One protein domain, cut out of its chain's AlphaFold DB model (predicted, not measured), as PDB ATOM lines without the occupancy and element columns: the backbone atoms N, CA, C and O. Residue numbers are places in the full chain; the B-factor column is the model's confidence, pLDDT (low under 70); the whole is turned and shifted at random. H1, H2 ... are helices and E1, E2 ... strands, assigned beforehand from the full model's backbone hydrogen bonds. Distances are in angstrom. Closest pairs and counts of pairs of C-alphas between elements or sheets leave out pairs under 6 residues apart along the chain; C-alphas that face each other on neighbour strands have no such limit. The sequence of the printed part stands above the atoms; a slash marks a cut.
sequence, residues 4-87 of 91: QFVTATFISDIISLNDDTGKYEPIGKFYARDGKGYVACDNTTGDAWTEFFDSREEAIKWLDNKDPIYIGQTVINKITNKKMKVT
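AT A GLANCE: This is residues 4 to 87 of the 91 residues of an uncharacterized protein of Acholeplasma hippikon (UniProt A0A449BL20). A twisted wall of four strands, E1 to E4, has one helix on each face, H1 and H2, and beyond its E4 edge a small hairpin, E5 and E6, sits away from the wall. The printed part has 84 residues, with two named helices and six named strands in the order E1 H1 E2 E3 E4 H2 E5 E6; the class is mixed, helices and strands. The larger sheet is mixed and runs E1 E2 E3 E4; the smaller one is antiparallel. The whole is compact, with a radius of gyration of the C-alphas of 12.6 A and spans of 32 by 29 by 25 A.

HOW THE PARTS SIT: Start at E1, residues 4 to 6, a parallel neighbour of E2, residues 28 to 34, at 40 degrees; N 4 and O 29 are 2.9 A apart. Between them comes H1, residues 8 to 16; E1, H1 and E2 form a strand-helix-strand unit, two parallel neighbour strands joined through a helix, with a right-handed crossover. E2 and E3, residues 37 to 43, are a hairpin at 162 degrees, with N 30 and O 41 at 2.8 A. E3 and E4, residues 49 to 53, are another, at 163 degrees, with N 40 and O 51 at 2.8 A. E2, E3 and E4 make a meander, each strand the antiparallel neighbour of the one before. H1 is on the sheet at a height of 9.0 A, over E3 and only just over E2, where 3 of its C-alphas fall; it runs slantwise to the strands, at 37 degrees to E3 on the local plane. Its closest C-alphas to E2 are Ala 8 and Ala 32, 5.2 A. H2, residues 56 to 64, is on the opposite face at a height of 8.1 A, giving three layers, helices on both faces of a sheet. It runs along the strands, at 12 degrees to E3 on the local plane; the closest C-alphas are Ala 40 and Ala 59, 5.3 A. E5, residues 74 to 76, and E6, residues 83 to 85, are a hairpin at 142 degrees, with N 84 and O 75 at 2.8 A. Both are apart from H1 and the four strands. In H1 and H2 every O i to N i+4 pair is within hydrogen-bond range.

IN THESE COORDINATES: Find C-alpha 4 at (-41.034, -32.737, 20.160), where E1 begins. H1 is 12.3 A long, E2 18.6 A, E3 19.7 A, E4 13.5 A and H2 12.4 A. C-alpha 56, where H2 begins, is at (-52.814, -35.164, 19.687), and E6 ends at C-alpha 85, (-45.583, -55.970, 25.496).

THE WHOLE: The C-alphas of Asp 20 and Glu 57 are the two farthest apart, 33.6 A. The printed part has no cut. The link H1 to E2, 11 residues, is long. Look for low pLDDT, under 70, in residues 17 to 23 and 66 to 87; the mean of the printed part is 74.0.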
ATOM      1  N   GLN A   4     -41.396 -33.166  21.506       93.81
ATOM      2  CA  GLN A   4     -41.034 -32.737  20.160       93.81
ATOM      3  C   GLN A   4     -41.993 -33.356  19.145       93.81
ATOM      4  O   GLN A   4     -42.223 -34.561  19.174       93.81
ATOM      5  N   PHE A   5     -42.569 -32.525  18.273       93.38
ATOM      6  CA  PHE A   5     -43.348 -33.018  17.140       93.38
ATOM      7  C   PHE A   5     -42.393 -33.393  16.007       93.38
ATOM      8  O   PHE A   5     -41.563 -32.572  15.620       93.38
ATOM      9  N   VAL A   6     -42.498 -34.617  15.505       92.06
ATOM     10  CA  VAL A   6     -41.599 -35.203  14.501       92.06
ATOM     11  C   VAL A   6     -42.410 -35.938  13.430       92.06
ATOM     12  O   VAL A   6     -43.642 -35.939  13.462       92.06
ATOM     13  N   THR A   7     -41.743 -36.554  12.455       91.12
ATOM     14  CA  THR A   7     -42.407 -37.411  11.464       91.12
ATOM     15  C   THR A   7     -42.628 -38.821  12.016       91.12
ATOM     16  O   THR A   7     -41.901 -39.282  12.895       91.12
ATOM     17  N   ALA A   8     -43.613 -39.544  11.477       85.81
ATOM     18  CA  ALA A   8     -43.828 -40.944  11.845       85.81
ATOM     19  C   ALA A   8     -42.620 -41.820  11.466       85.81
ATOM     20  O   ALA A   8     -42.255 -42.723  12.212       85.81
ATOM     21  N   THR A   9     -41.940 -41.492  10.357       87.38
ATOM     22  CA  THR A   9     -40.692 -42.154   9.954       87.38
ATOM     23  C   THR A   9     -39.592 -41.975  10.988       87.38
ATOM     24  O   THR A   9     -38.955 -42.948  11.344       87.38
ATOM     25  N   PHE A  10     -39.443 -40.785  11.569       85.81
ATOM     26  CA  PHE A  10     -38.460 -40.549  12.624       85.81
ATOM     27  C   PHE A  10     -38.714 -41.421  13.863       85.81
ATOM     28  O   PHE A  10     -37.778 -41.929  14.471       85.81
ATOM     29  N   ILE A  11     -39.980 -41.630  14.237       85.62
ATOM     30  CA  ILE A  11     -40.330 -42.537  15.343       85.62
ATOM     31  C   ILE A  11     -40.063 -43.995  14.955       85.62
ATOM     32  O   ILE A  11     -39.550 -44.755  15.772       85.62
ATOM     33  N   SER A  12     -40.343 -44.375  13.709       84.81
ATOM     34  CA  SER A  12     -39.968 -45.689  13.179       84.81
ATOM     35  C   SER A  12     -38.453 -45.909  13.214       84.81
ATOM     36  O   SER A  12     -38.004 -46.992  13.584       84.81
ATOM     37  N   ASP A  13     -37.668 -44.890  12.870       85.62
ATOM     38  CA  ASP A  13     -36.207 -44.926  12.867       85.62
ATOM     39  C   ASP A  13     -35.666 -45.113  14.288       85.62
ATOM     40  O   ASP A  13     -34.831 -45.990  14.498       85.62
ATOM     41  N   ILE A  14     -36.212 -44.396  15.283       83.25
ATOM     42  CA  ILE A  14     -35.870 -44.604  16.704       83.25
ATOM     43  C   ILE A  14     -35.986 -46.080  17.071       83.25
ATOM     44  O   ILE A  14     -35.078 -46.614  17.688       83.25
ATOM     45  N   ILE A  15     -37.075 -46.744  16.683       79.81
ATOM     46  CA  ILE A  15     -37.335 -48.149  17.036       79.81
ATOM     47  C   ILE A  15     -36.453 -49.110  16.226       79.81
ATOM     48  O   ILE A  15     -36.117 -50.194  16.697       79.81
ATOM     49  N   SER A  16     -36.097 -48.740  14.996       76.50
ATOM     50  CA  SER A  16     -35.442 -49.643  14.044       76.50
ATOM     51  C   SER A  16     -33.915 -49.613  14.119       76.50
ATOM     52  O   SER A  16     -33.277 -50.565  13.678       76.50
ATOM     53  N   LEU A  17     -33.312 -48.537  14.634       66.25
ATOM     54  CA  LEU A  17     -31.882 -48.275  14.440       66.25
ATOM     55  C   LEU A  17     -30.926 -48.922  15.460       66.25
ATOM     56  O   LEU A  17     -29.733 -48.942  15.181       66.25
ATOM     57  N   ASN A  18     -31.382 -49.482  16.590       64.31
ATOM     58  CA  ASN A  18     -30.472 -49.938  17.663       64.31
ATOM     59  C   ASN A  18     -30.681 -51.400  18.105       64.31
ATOM     60  O   ASN A  18     -30.977 -51.678  19.268       64.31
ATOM     61  N   ASP A  19     -30.471 -52.338  17.175       58.09
ATOM     62  CA  ASP A  19     -30.713 -53.780  17.375       58.09
ATOM     63  C   ASP A  19     -29.708 -54.470  18.337       58.09
ATOM     64  O   ASP A  19     -30.030 -55.515  18.894       58.09
ATOM     65  N   ASP A  20     -28.544 -53.871  18.640       58.25
ATOM     66  CA  ASP A  20     -27.488 -54.572  19.408       58.25
ATOM     67  C   ASP A  20     -27.315 -54.136  20.876       58.25
ATOM     68  O   ASP A  20     -26.795 -54.899  21.690       58.25
ATOM     69  N   THR A  21     -27.740 -52.924  21.259       64.31
ATOM     70  CA  THR A  21     -27.540 -52.411  22.637       64.31
ATOM     71  C   THR A  21     -28.832 -52.229  23.426       64.31
ATOM     72  O   THR A  21     -28.779 -51.969  24.629       64.31
ATOM     73  N   GLY A  22     -29.989 -52.327  22.761       64.69
ATOM     74  CA  GLY A  22     -31.297 -52.030  23.347       64.69
ATOM     75  C   GLY A  22     -31.499 -50.558  23.727       64.69
ATOM     76  O   GLY A  22     -32.550 -50.228  24.262       64.69
ATOM     77  N   LYS A  23     -30.520 -49.681  23.461       69.81
ATOM     78  CA  LYS A  23     -30.604 -48.245  23.728       69.81
ATOM     79  C   LYS A  23     -30.940 -47.498  22.455       69.81
ATOM     80  O   LYS A  23     -30.100 -47.408  21.571       69.81
ATOM     81  N   TYR A  24     -32.131 -46.930  22.365       79.12
ATOM     82  CA  TYR A  24     -32.586 -46.171  21.210       79.12
ATOM     83  C   TYR A  24     -32.142 -44.712  21.290       79.12
ATOM     84  O   TYR A  24     -32.198 -44.082  22.347       79.12
ATOM     85  N   GLU A  25     -31.751 -44.148  20.154       83.62
ATOM     86  CA  GLU A  25     -31.469 -42.726  19.995       83.62
ATOM     87  C   GLU A  25     -32.333 -42.145  18.869       83.62
ATOM     88  O   GLU A  25     -32.674 -42.861  17.928       83.62
ATOM     89  N   PRO A  26     -32.676 -40.847  18.931       89.56
ATOM     90  CA  PRO A  26     -32.357 -39.884  19.995       89.56
ATOM     91  C   PRO A  26     -33.189 -40.034  21.280       89.56
ATOM     92  O   PRO A  26     -34.337 -40.472  21.249       89.56
ATOM     93  N   ILE A  27     -32.624 -39.594  22.414       89.62
ATOM     94  CA  ILE A  27     -33.268 -39.619  23.740       89.62
ATOM     95  C   ILE A  27     -34.262 -38.461  23.885       89.62
ATOM     96  O   ILE A  27     -33.904 -37.288  23.746       89.62
ATOM     97  N   GLY A  28     -35.526 -38.762  24.187       91.12
ATOM     98  CA  GLY A  28     -36.562 -37.732  24.240       91.12
ATOM     99  C   GLY A  28     -37.997 -38.220  24.323       91.12
ATOM    100  O   GLY A  28     -38.281 -39.411  24.358       91.12
ATOM    101  N   LYS A  29     -38.910 -37.247  24.370       93.38
ATOM    102  CA  LYS A  29     -40.350 -37.459  24.215       93.38
ATOM    103  C   LYS A  29     -40.754 -36.914  22.856       93.38
ATOM    104  O   LYS A  29     -40.615 -35.711  22.614       93.38
ATOM    105  N   PHE A  30     -41.251 -37.778  21.994       93.75
ATOM    106  CA  PHE A  30     -41.601 -37.456  20.620       93.75
ATOM    107  C   PHE A  30     -43.059 -37.799  20.364       93.75
ATOM    108  O   PHE A  30     -43.609 -38.701  20.988       93.75
ATOM    109  N   TYR A  31     -43.694 -37.087  19.448       94.44
ATOM    110  CA  TYR A  31     -44.983 -37.487  18.906       94.44
ATOM    111  C   TYR A  31     -45.054 -37.103  17.434       94.44
ATOM    112  O   TYR A  31     -44.471 -36.100  17.024       94.44
ATOM    113  N   ALA A  32     -45.758 -37.887  16.634       93.44
ATOM    114  CA  ALA A  32     -45.938 -37.639  15.212       93.44
ATOM    115  C   ALA A  32     -47.389 -37.865  14.816       93.44
ATOM    116  O   ALA A  32     -48.100 -38.630  15.461       93.44
ATOM    117  N   ARG A  33     -47.825 -37.211  13.741       92.31
ATOM    118  CA  ARG A  33     -49.090 -37.551  13.089       92.31
ATOM    119  C   ARG A  33     -48.856 -38.762  12.193       92.31
ATOM    120  O   ARG A  33     -47.925 -38.738  11.388       92.31
ATOM    121  N   ASP A  34     -49.714 -39.765  12.305       87.44
ATOM    122  CA  ASP A  34     -49.716 -40.941  11.439       87.44
ATOM    123  C   ASP A  34     -51.137 -41.184  10.909       87.44
ATOM    124  O   ASP A  34     -52.071 -41.529  11.636       87.44
ATOM    125  N   GLY A  35     -51.328 -40.866   9.626       91.06
ATOM    126  CA  GLY A  35     -52.639 -40.830   8.986       91.06
ATOM    127  C   GLY A  35     -53.641 -39.924   9.716       91.06
ATOM    128  O   GLY A  35     -53.508 -38.691   9.741       91.06
ATOM    129  N   LYS A  36     -54.691 -40.547  10.262       90.50
ATOM    130  CA  LYS A  36     -55.772 -39.859  10.987       90.50
ATOM    131  C   LYS A  36     -55.495 -39.671  12.480       90.50
ATOM    132  O   LYS A  36     -56.211 -38.881  13.082       90.50
ATOM    133  N   GLY A  37     -54.483 -40.335  13.035       91.75
ATOM    134  CA  GLY A  37     -54.154 -40.261  14.457       91.75
ATOM    135  C   GLY A  37     -52.723 -39.805  14.710       91.75
ATOM    136  O   GLY A  37     -52.081 -39.166  13.868       91.75
ATOM    137  N   TYR A  38     -52.237 -40.117  15.904       92.12
ATOM    138  CA  TYR A  38     -50.953 -39.687  16.431       92.12
ATOM    139  C   TYR A  38     -50.234 -40.849  17.099       92.12
ATOM    140  O   TYR A  38     -50.838 -41.606  17.844       92.12
ATOM    141  N   VAL A  39     -48.927 -40.950  16.895       90.69
ATOM    142  CA  VAL A  39     -48.073 -41.872  17.644       90.69
ATOM    143  C   VAL A  39     -47.232 -41.073  18.633       90.69
ATOM    144  O   VAL A  39     -46.615 -40.074  18.259       90.69
ATOM    145  N   ALA A  40     -47.226 -41.478  19.897       91.31
ATOM    146  CA  ALA A  40     -46.316 -40.974  20.916       91.31
ATOM    147  C   ALA A  40     -45.140 -41.937  21.078       91.31
ATOM    148  O   ALA A  40     -45.305 -43.146  20.948       91.31
ATOM    149  N   CYS A  41     -43.964 -41.404  21.388       90.88
ATOM    150  CA  CYS A  41     -42.754 -42.159  21.672       90.88
ATOM    151  C   CYS A  41     -42.047 -41.554  22.888       90.88
ATOM    152  O   CYS A  41     -41.516 -40.442  22.824       90.88
ATOM    153  N   ASP A  42     -42.013 -42.281  23.998       90.12
ATOM    154  CA  ASP A  42     -41.157 -41.959  25.134       90.12
ATOM    155  C   ASP A  42     -39.884 -42.793  25.045       90.12
ATOM    156  O   ASP A  42     -39.890 -43.987  25.320       90.12
ATOM    157  N   ASN A  43     -38.796 -42.140  24.658       89.44
ATOM    158  CA  ASN A  43     -37.460 -42.707  24.617       89.44
ATOM    159  C   ASN A  43     -36.539 -41.970  25.604       89.44
ATOM    160  O   ASN A  43     -35.422 -41.581  25.276       89.44
ATOM    161  N   THR A  44     -37.032 -41.651  26.801       89.12
ATOM    162  CA  THR A  44     -36.270 -40.839  27.771       89.12
ATOM    163  C   THR A  44     -35.178 -41.615  28.505       89.12
ATOM    164  O   THR A  44     -34.242 -41.000  29.008       89.12
ATOM    165  N   THR A  45     -35.274 -42.947  28.550       83.94
ATOM    166  CA  THR A  45     -34.299 -43.833  29.215       83.94
ATOM    167  C   THR A  45     -33.372 -44.554  28.238       83.94
ATOM    168  O   THR A  45     -32.434 -45.218  28.672       83.94
ATOM    169  N   GLY A  46     -33.623 -44.426  26.933       84.12
ATOM    170  CA  GLY A  46     -33.036 -45.290  25.913       84.12
ATOM    171  C   GLY A  46     -33.857 -46.551  25.660       84.12
ATOM    172  O   GLY A  46     -33.549 -47.260  24.721       84.12
ATOM    173  N   ASP A  47     -34.921 -46.809  26.425       83.56
ATOM    174  CA  ASP A  47     -35.923 -47.817  26.081       83.56
ATOM    175  C   ASP A  47     -37.113 -47.093  25.454       83.56
ATOM    176  O   ASP A  47     -37.800 -46.330  26.135       83.56
ATOM    177  N   ALA A  48     -37.347 -47.287  24.158       84.62
ATOM    178  CA  ALA A  48     -38.400 -46.588  23.440       84.62
ATOM    179  C   ALA A  48     -39.753 -47.270  23.680       84.62
ATOM    180  O   ALA A  48     -39.942 -48.446  23.364       84.62
ATOM    181  N   TRP A  49     -40.709 -46.510  24.208       86.50
ATOM    182  CA  TRP A  49     -42.101 -46.916  24.386       86.50
ATOM    183  C   TRP A  49     -42.971 -46.139  23.415       86.50
ATOM    184  O   TRP A  49     -42.916 -44.909  23.413       86.50
ATOM    185  N   THR A  50     -43.795 -46.830  22.628       86.50
ATOM    186  CA  THR A  50     -44.667 -46.185  21.639       86.50
ATOM    187  C   THR A  50     -46.123 -46.586  21.775       86.50
ATOM    188  O   THR A  50     -46.415 -47.766  21.969       86.50
ATOM    189  N   GLU A  51     -47.030 -45.632  21.578       86.88
ATOM    190  CA  GLU A  51     -48.476 -45.867  21.579       86.88
ATOM    191  C   GLU A  51     -49.186 -44.954  20.568       86.88
ATOM    192  O   GLU A  51     -48.712 -43.851  20.283       86.88
ATOM    193  N   PHE A  52     -50.288 -45.437  19.988       87.44
ATOM    194  CA  PHE A  52     -51.091 -44.714  18.999       87.44
ATOM    195  C   PHE A  52     -52.380 -44.189  19.634       87.44
ATOM    196  O   PHE A  52     -53.029 -44.899  20.397       87.44
ATOM    197  N   PHE A  53     -52.769 -42.977  19.256       87.56
ATOM    198  CA  PHE A  53     -53.920 -42.242  19.766       87.56
ATOM    199  C   PHE A  53     -54.715 -41.632  18.617       87.56
ATOM    200  O   PHE A  53     -54.148 -41.250  17.590       87.56
ATOM    201  N   ASP A  54     -56.019 -41.467  18.809       89.38
ATOM    202  CA  ASP A  54     -56.865 -40.788  17.827       89.38
ATOM    203  C   ASP A  54     -56.664 -39.265  17.862       89.38
ATOM    204  O   ASP A  54     -56.867 -38.586  16.852       89.38
ATOM    205  N   SER A  55     -56.200 -38.720  18.993       88.44
ATOM    206  CA  SER A  55     -55.953 -37.288  19.172       88.44
ATOM    207  C   SER A  55     -54.521 -36.949  19.594       88.44
ATOM    208  O   SER A  55     -53.796 -37.729  20.218       88.44
ATOM    209  N   ARG A  56     -54.109 -35.720  19.271       91.06
ATOM    210  CA  ARG A  56     -52.814 -35.164  19.687       91.06
ATOM    211  C   ARG A  56     -52.758 -34.989  21.201       91.06
ATOM    212  O   ARG A  56     -51.706 -35.173  21.810       91.06
ATOM    213  N   GLU A  57     -53.869 -34.571  21.788       90.19
ATOM    214  CA  GLU A  57     -54.003 -34.249  23.202       90.19
ATOM    215  C   GLU A  57     -53.798 -35.497  24.063       90.19
ATOM    216  O   GLU A  57     -53.066 -35.431  25.050       90.19
ATOM    217  N   GLU A  58     -54.349 -36.644  23.659       86.44
ATOM    218  CA  GLU A  58     -54.121 -37.933  24.326       86.44
ATOM    219  C   GLU A  58     -52.662 -38.378  24.220       86.44
ATOM    220  O   GLU A  58     -52.065 -38.743  25.231       86.44
ATOM    221  N   ALA A  59     -52.050 -38.242  23.039       86.19
ATOM    222  CA  ALA A  59     -50.634 -38.550  22.844       86.19
ATOM    223  C   ALA A  59     -49.729 -37.697  23.752       86.19
ATOM    224  O   ALA A  59     -48.785 -38.194  24.369       86.19
ATOM    225  N   ILE A  60     -50.025 -36.401  23.878       88.94
ATOM    226  CA  ILE A  60     -49.295 -35.496  24.774       88.94
ATOM    227  C   ILE A  60     -49.544 -35.856  26.239       88.94
ATOM    228  O   ILE A  60     -48.585 -35.892  27.010       88.94
ATOM    229  N   LYS A  61     -50.795 -36.147  26.617       86.88
ATOM    230  CA  LYS A  61     -51.170 -36.536  27.982       86.88
ATOM    231  C   LYS A  61     -50.461 -37.819  28.406       86.88
ATOM    232  O   LYS A  61     -49.942 -37.872  29.516       86.88
ATOM    233  N   TRP A  62     -50.364 -38.806  27.519       85.12
ATOM    234  CA  TRP A  62     -49.602 -40.033  27.751       85.12
ATOM    235  C   TRP A  62     -48.110 -39.751  27.967       85.12
ATOM    236  O   TRP A  62     -47.495 -40.262  28.899       85.12
ATOM    237  N   LEU A  63     -47.532 -38.845  27.169       86.81
ATOM    238  CA  LEU A  63     -46.152 -38.393  27.365       86.81
ATOM    239  C   LEU A  63     -45.960 -37.586  28.658       86.81
ATOM    240  O   LEU A  63     -44.817 -37.424  29.086       86.81
ATOM    241  N   ASP A  64     -47.007 -37.028  29.259       84.50
ATOM    242  CA  ASP A  64     -46.941 -36.292  30.528       84.50
ATOM    243  C   ASP A  64     -47.122 -37.198  31.748       84.50
ATOM    244  O   ASP A  64     -46.320 -37.124  32.680       84.50
ATOM    245  N   ASN A  65     -48.106 -38.091  31.706       70.69
ATOM    246  CA  ASN A  65     -48.522 -38.913  32.833       70.69
ATOM    247  C   ASN A  65     -48.085 -40.367  32.629       70.69
ATOM    248  O   ASN A  65     -48.884 -41.217  32.240       70.69
ATOM    249  N   LYS A  66     -46.818 -40.676  32.939       59.94
ATOM    250  CA  LYS A  66     -46.410 -42.067  33.195       59.94
ATOM    251  C   LYS A  66     -46.899 -42.489  34.582       59.94
ATOM    252  O   LYS A  66     -46.079 -42.670  35.475       59.94
ATOM    253  N   ASP A  67     -48.202 -42.659  34.760       43.00
ATOM    254  CA  ASP A  67     -48.696 -43.520  35.836       43.00
ATOM    255  C   ASP A  67     -48.994 -44.884  35.214       43.00
ATOM    256  O   ASP A  67     -50.055 -45.081  34.618       43.00
ATOM    257  N   PRO A  68     -48.038 -45.829  35.252       41.09
ATOM    258  CA  PRO A  68     -48.255 -47.142  34.684       41.09
ATOM    259  C   PRO A  68     -49.222 -47.913  35.585       41.09
ATOM    260  O   PRO A  68     -48.821 -48.521  36.575       41.09
ATOM    261  N   ILE A  69     -50.504 -47.936  35.232       37.56
ATOM    262  CA  ILE A  69     -51.391 -48.989  35.727       37.56
ATOM    263  C   ILE A  69     -51.174 -50.198  34.817       37.56
ATOM    264  O   ILE A  69     -51.717 -50.303  33.721       37.56
ATOM    265  N   TYR A  70     -50.295 -51.096  35.261       39.69
ATOM    266  CA  TYR A  70     -50.006 -52.353  34.580       39.69
ATOM    267  C   TYR A  70     -51.198 -53.312  34.694       39.69
ATOM    268  O   TYR A  70     -51.413 -53.905  35.750       39.69
ATOM    269  N   ILE A  71     -51.904 -53.555  33.589       36.91
ATOM    270  CA  ILE A  71     -52.721 -54.764  33.415       36.91
ATOM    271  C   ILE A  71     -52.273 -55.490  32.141       36.91
ATOM    272  O   ILE A  71     -52.334 -54.974  31.029       36.91
ATOM    273  N   GLY A  72     -51.675 -56.666  32.336       40.28
ATOM    274  CA  GLY A  72     -50.853 -57.338  31.335       40.28
ATOM    275  C   GLY A  72     -51.639 -57.931  30.168       40.28
ATOM    276  O   GLY A  72     -52.435 -58.844  30.362       40.28
ATOM    277  N   GLN A  73     -51.311 -57.510  28.944       40.91
ATOM    278  CA  GLN A  73     -51.508 -58.313  27.734       40.91
ATOM    279  C   GLN A  73     -50.281 -58.221  26.808       40.91
ATOM    280  O   GLN A  73     -49.485 -57.286  26.863       40.91
ATOM    281  N   THR A  74     -50.084 -59.263  25.995       40.44
ATOM    282  CA  THR A  74     -48.982 -59.391  25.025       40.44
ATOM    283  C   THR A  74     -49.558 -59.327  23.615       40.44
ATOM    284  O   THR A  74     -50.489 -60.071  23.315       40.44
ATOM    285  N   VAL A  75     -48.990 -58.502  22.732       42.28
ATOM    286  CA  VAL A  75     -49.386 -58.408  21.317       42.28
ATOM    287  C   VAL A  75     -48.233 -58.889  20.445       42.28
ATOM    288  O   VAL A  75     -47.089 -58.490  20.629       42.28
ATOM    289  N   ILE A  76     -48.505 -59.770  19.485       41.94
ATOM    290  CA  ILE A  76     -47.492 -60.228  18.526       41.94
ATOM    291  C   ILE A  76     -47.450 -59.229  17.367       41.94
ATOM    292  O   ILE A  76     -48.458 -59.023  16.688       41.94
ATOM    293  N   ASN A  77     -46.291 -58.613  17.130       41.22
ATOM    294  CA  ASN A  77     -46.049 -57.817  15.932       41.22
ATOM    295  C   ASN A  77     -46.070 -58.756  14.715       41.22
ATOM    296  O   ASN A  77     -45.188 -59.598  14.566       41.22
ATOM    297  N   LYS A  78     -47.088 -58.638  13.853       36.50
ATOM    298  CA  LYS A  78     -47.295 -59.537  12.701       36.50
ATOM    299  C   LYS A  78     -46.284 -59.343  11.563       36.50
ATOM    300  O   LYS A  78     -46.215 -60.195  10.686       36.50
ATOM    301  N   ILE A  79     -45.518 -58.252  11.572       43.50
ATOM    302  CA  ILE A  79     -44.471 -57.977  10.576       43.50
ATOM    303  C   ILE A  79     -43.159 -58.643  11.003       43.50
ATOM    304  O   ILE A  79     -42.450 -59.202  10.175       43.50
ATOM    305  N   THR A  80     -42.850 -58.626  12.303       44.69
ATOM    306  CA  THR A  80     -41.566 -59.116  12.834       44.69
ATOM    307  C   THR A  80     -41.669 -60.442  13.592       44.69
ATOM    308  O   THR A  80     -40.654 -60.963  14.047       44.69
ATOM    309  N   ASN A  81     -42.880 -60.985  13.778       42.94
ATOM    310  CA  ASN A  81     -43.196 -62.119  14.663       42.94
ATOM    311  C   ASN A  81     -42.686 -61.970  16.114       42.94
ATOM    312  O   ASN A  81     -42.705 -62.931  16.886       42.94
ATOM    313  N   LYS A  82     -42.264 -60.768  16.531       43.66
ATOM    314  CA  LYS A  82     -41.799 -60.509  17.898       43.66
ATOM    315  C   LYS A  82     -42.995 -60.250  18.819       43.66
ATOM    316  O   LYS A  82     -43.898 -59.474  18.501       43.66
ATOM    317  N   LYS A  83     -42.992 -60.897  19.989       43.41
ATOM    318  CA  LYS A  83     -43.915 -60.581  21.090       43.41
ATOM    319  C   LYS A  83     -43.568 -59.191  21.616       43.41
ATOM    320  O   LYS A  83     -42.510 -59.011  22.209       43.41
ATOM    321  N   MET A  84     -44.453 -58.230  21.413       46.66
ATOM    322  CA  MET A  84     -44.361 -56.910  22.019       46.66
ATOM    323  C   MET A  84     -45.262 -56.866  23.252       46.66
ATOM    324  O   MET A  84     -46.410 -57.319  23.233       46.66
ATOM    325  N   LYS A  85     -44.741 -56.330  24.355       46.31
ATOM    326  CA  LYS A  85     -45.583 -55.970  25.496       46.31
ATOM    327  C   LYS A  85     -46.331 -54.701  25.102       46.31
ATOM    328  O   LYS A  85     -45.701 -53.673  24.888       46.31
ATOM    329  N   VAL A  86     -47.646 -54.799  24.961       45.38
ATOM    330  CA  VAL A  86     -48.516 -53.652  24.695       45.38
ATOM    331  C   VAL A  86     -49.531 -53.627  25.820       45.38
ATOM    332  O   VAL A  86     -50.341 -54.541  25.952       45.38
ATOM    333  N   THR A  87     -49.468 -52.597  26.647       47.28
ATOM    334  CA  THR A  87     -50.481 -52.312  27.658       47.28
ATOM    335  C   THR A  87     -51.390 -51.243  27.081       47.28
ATOM    336  O   THR A  87     -50.992 -50.088  27.005       47.28
TER     337      THR A  87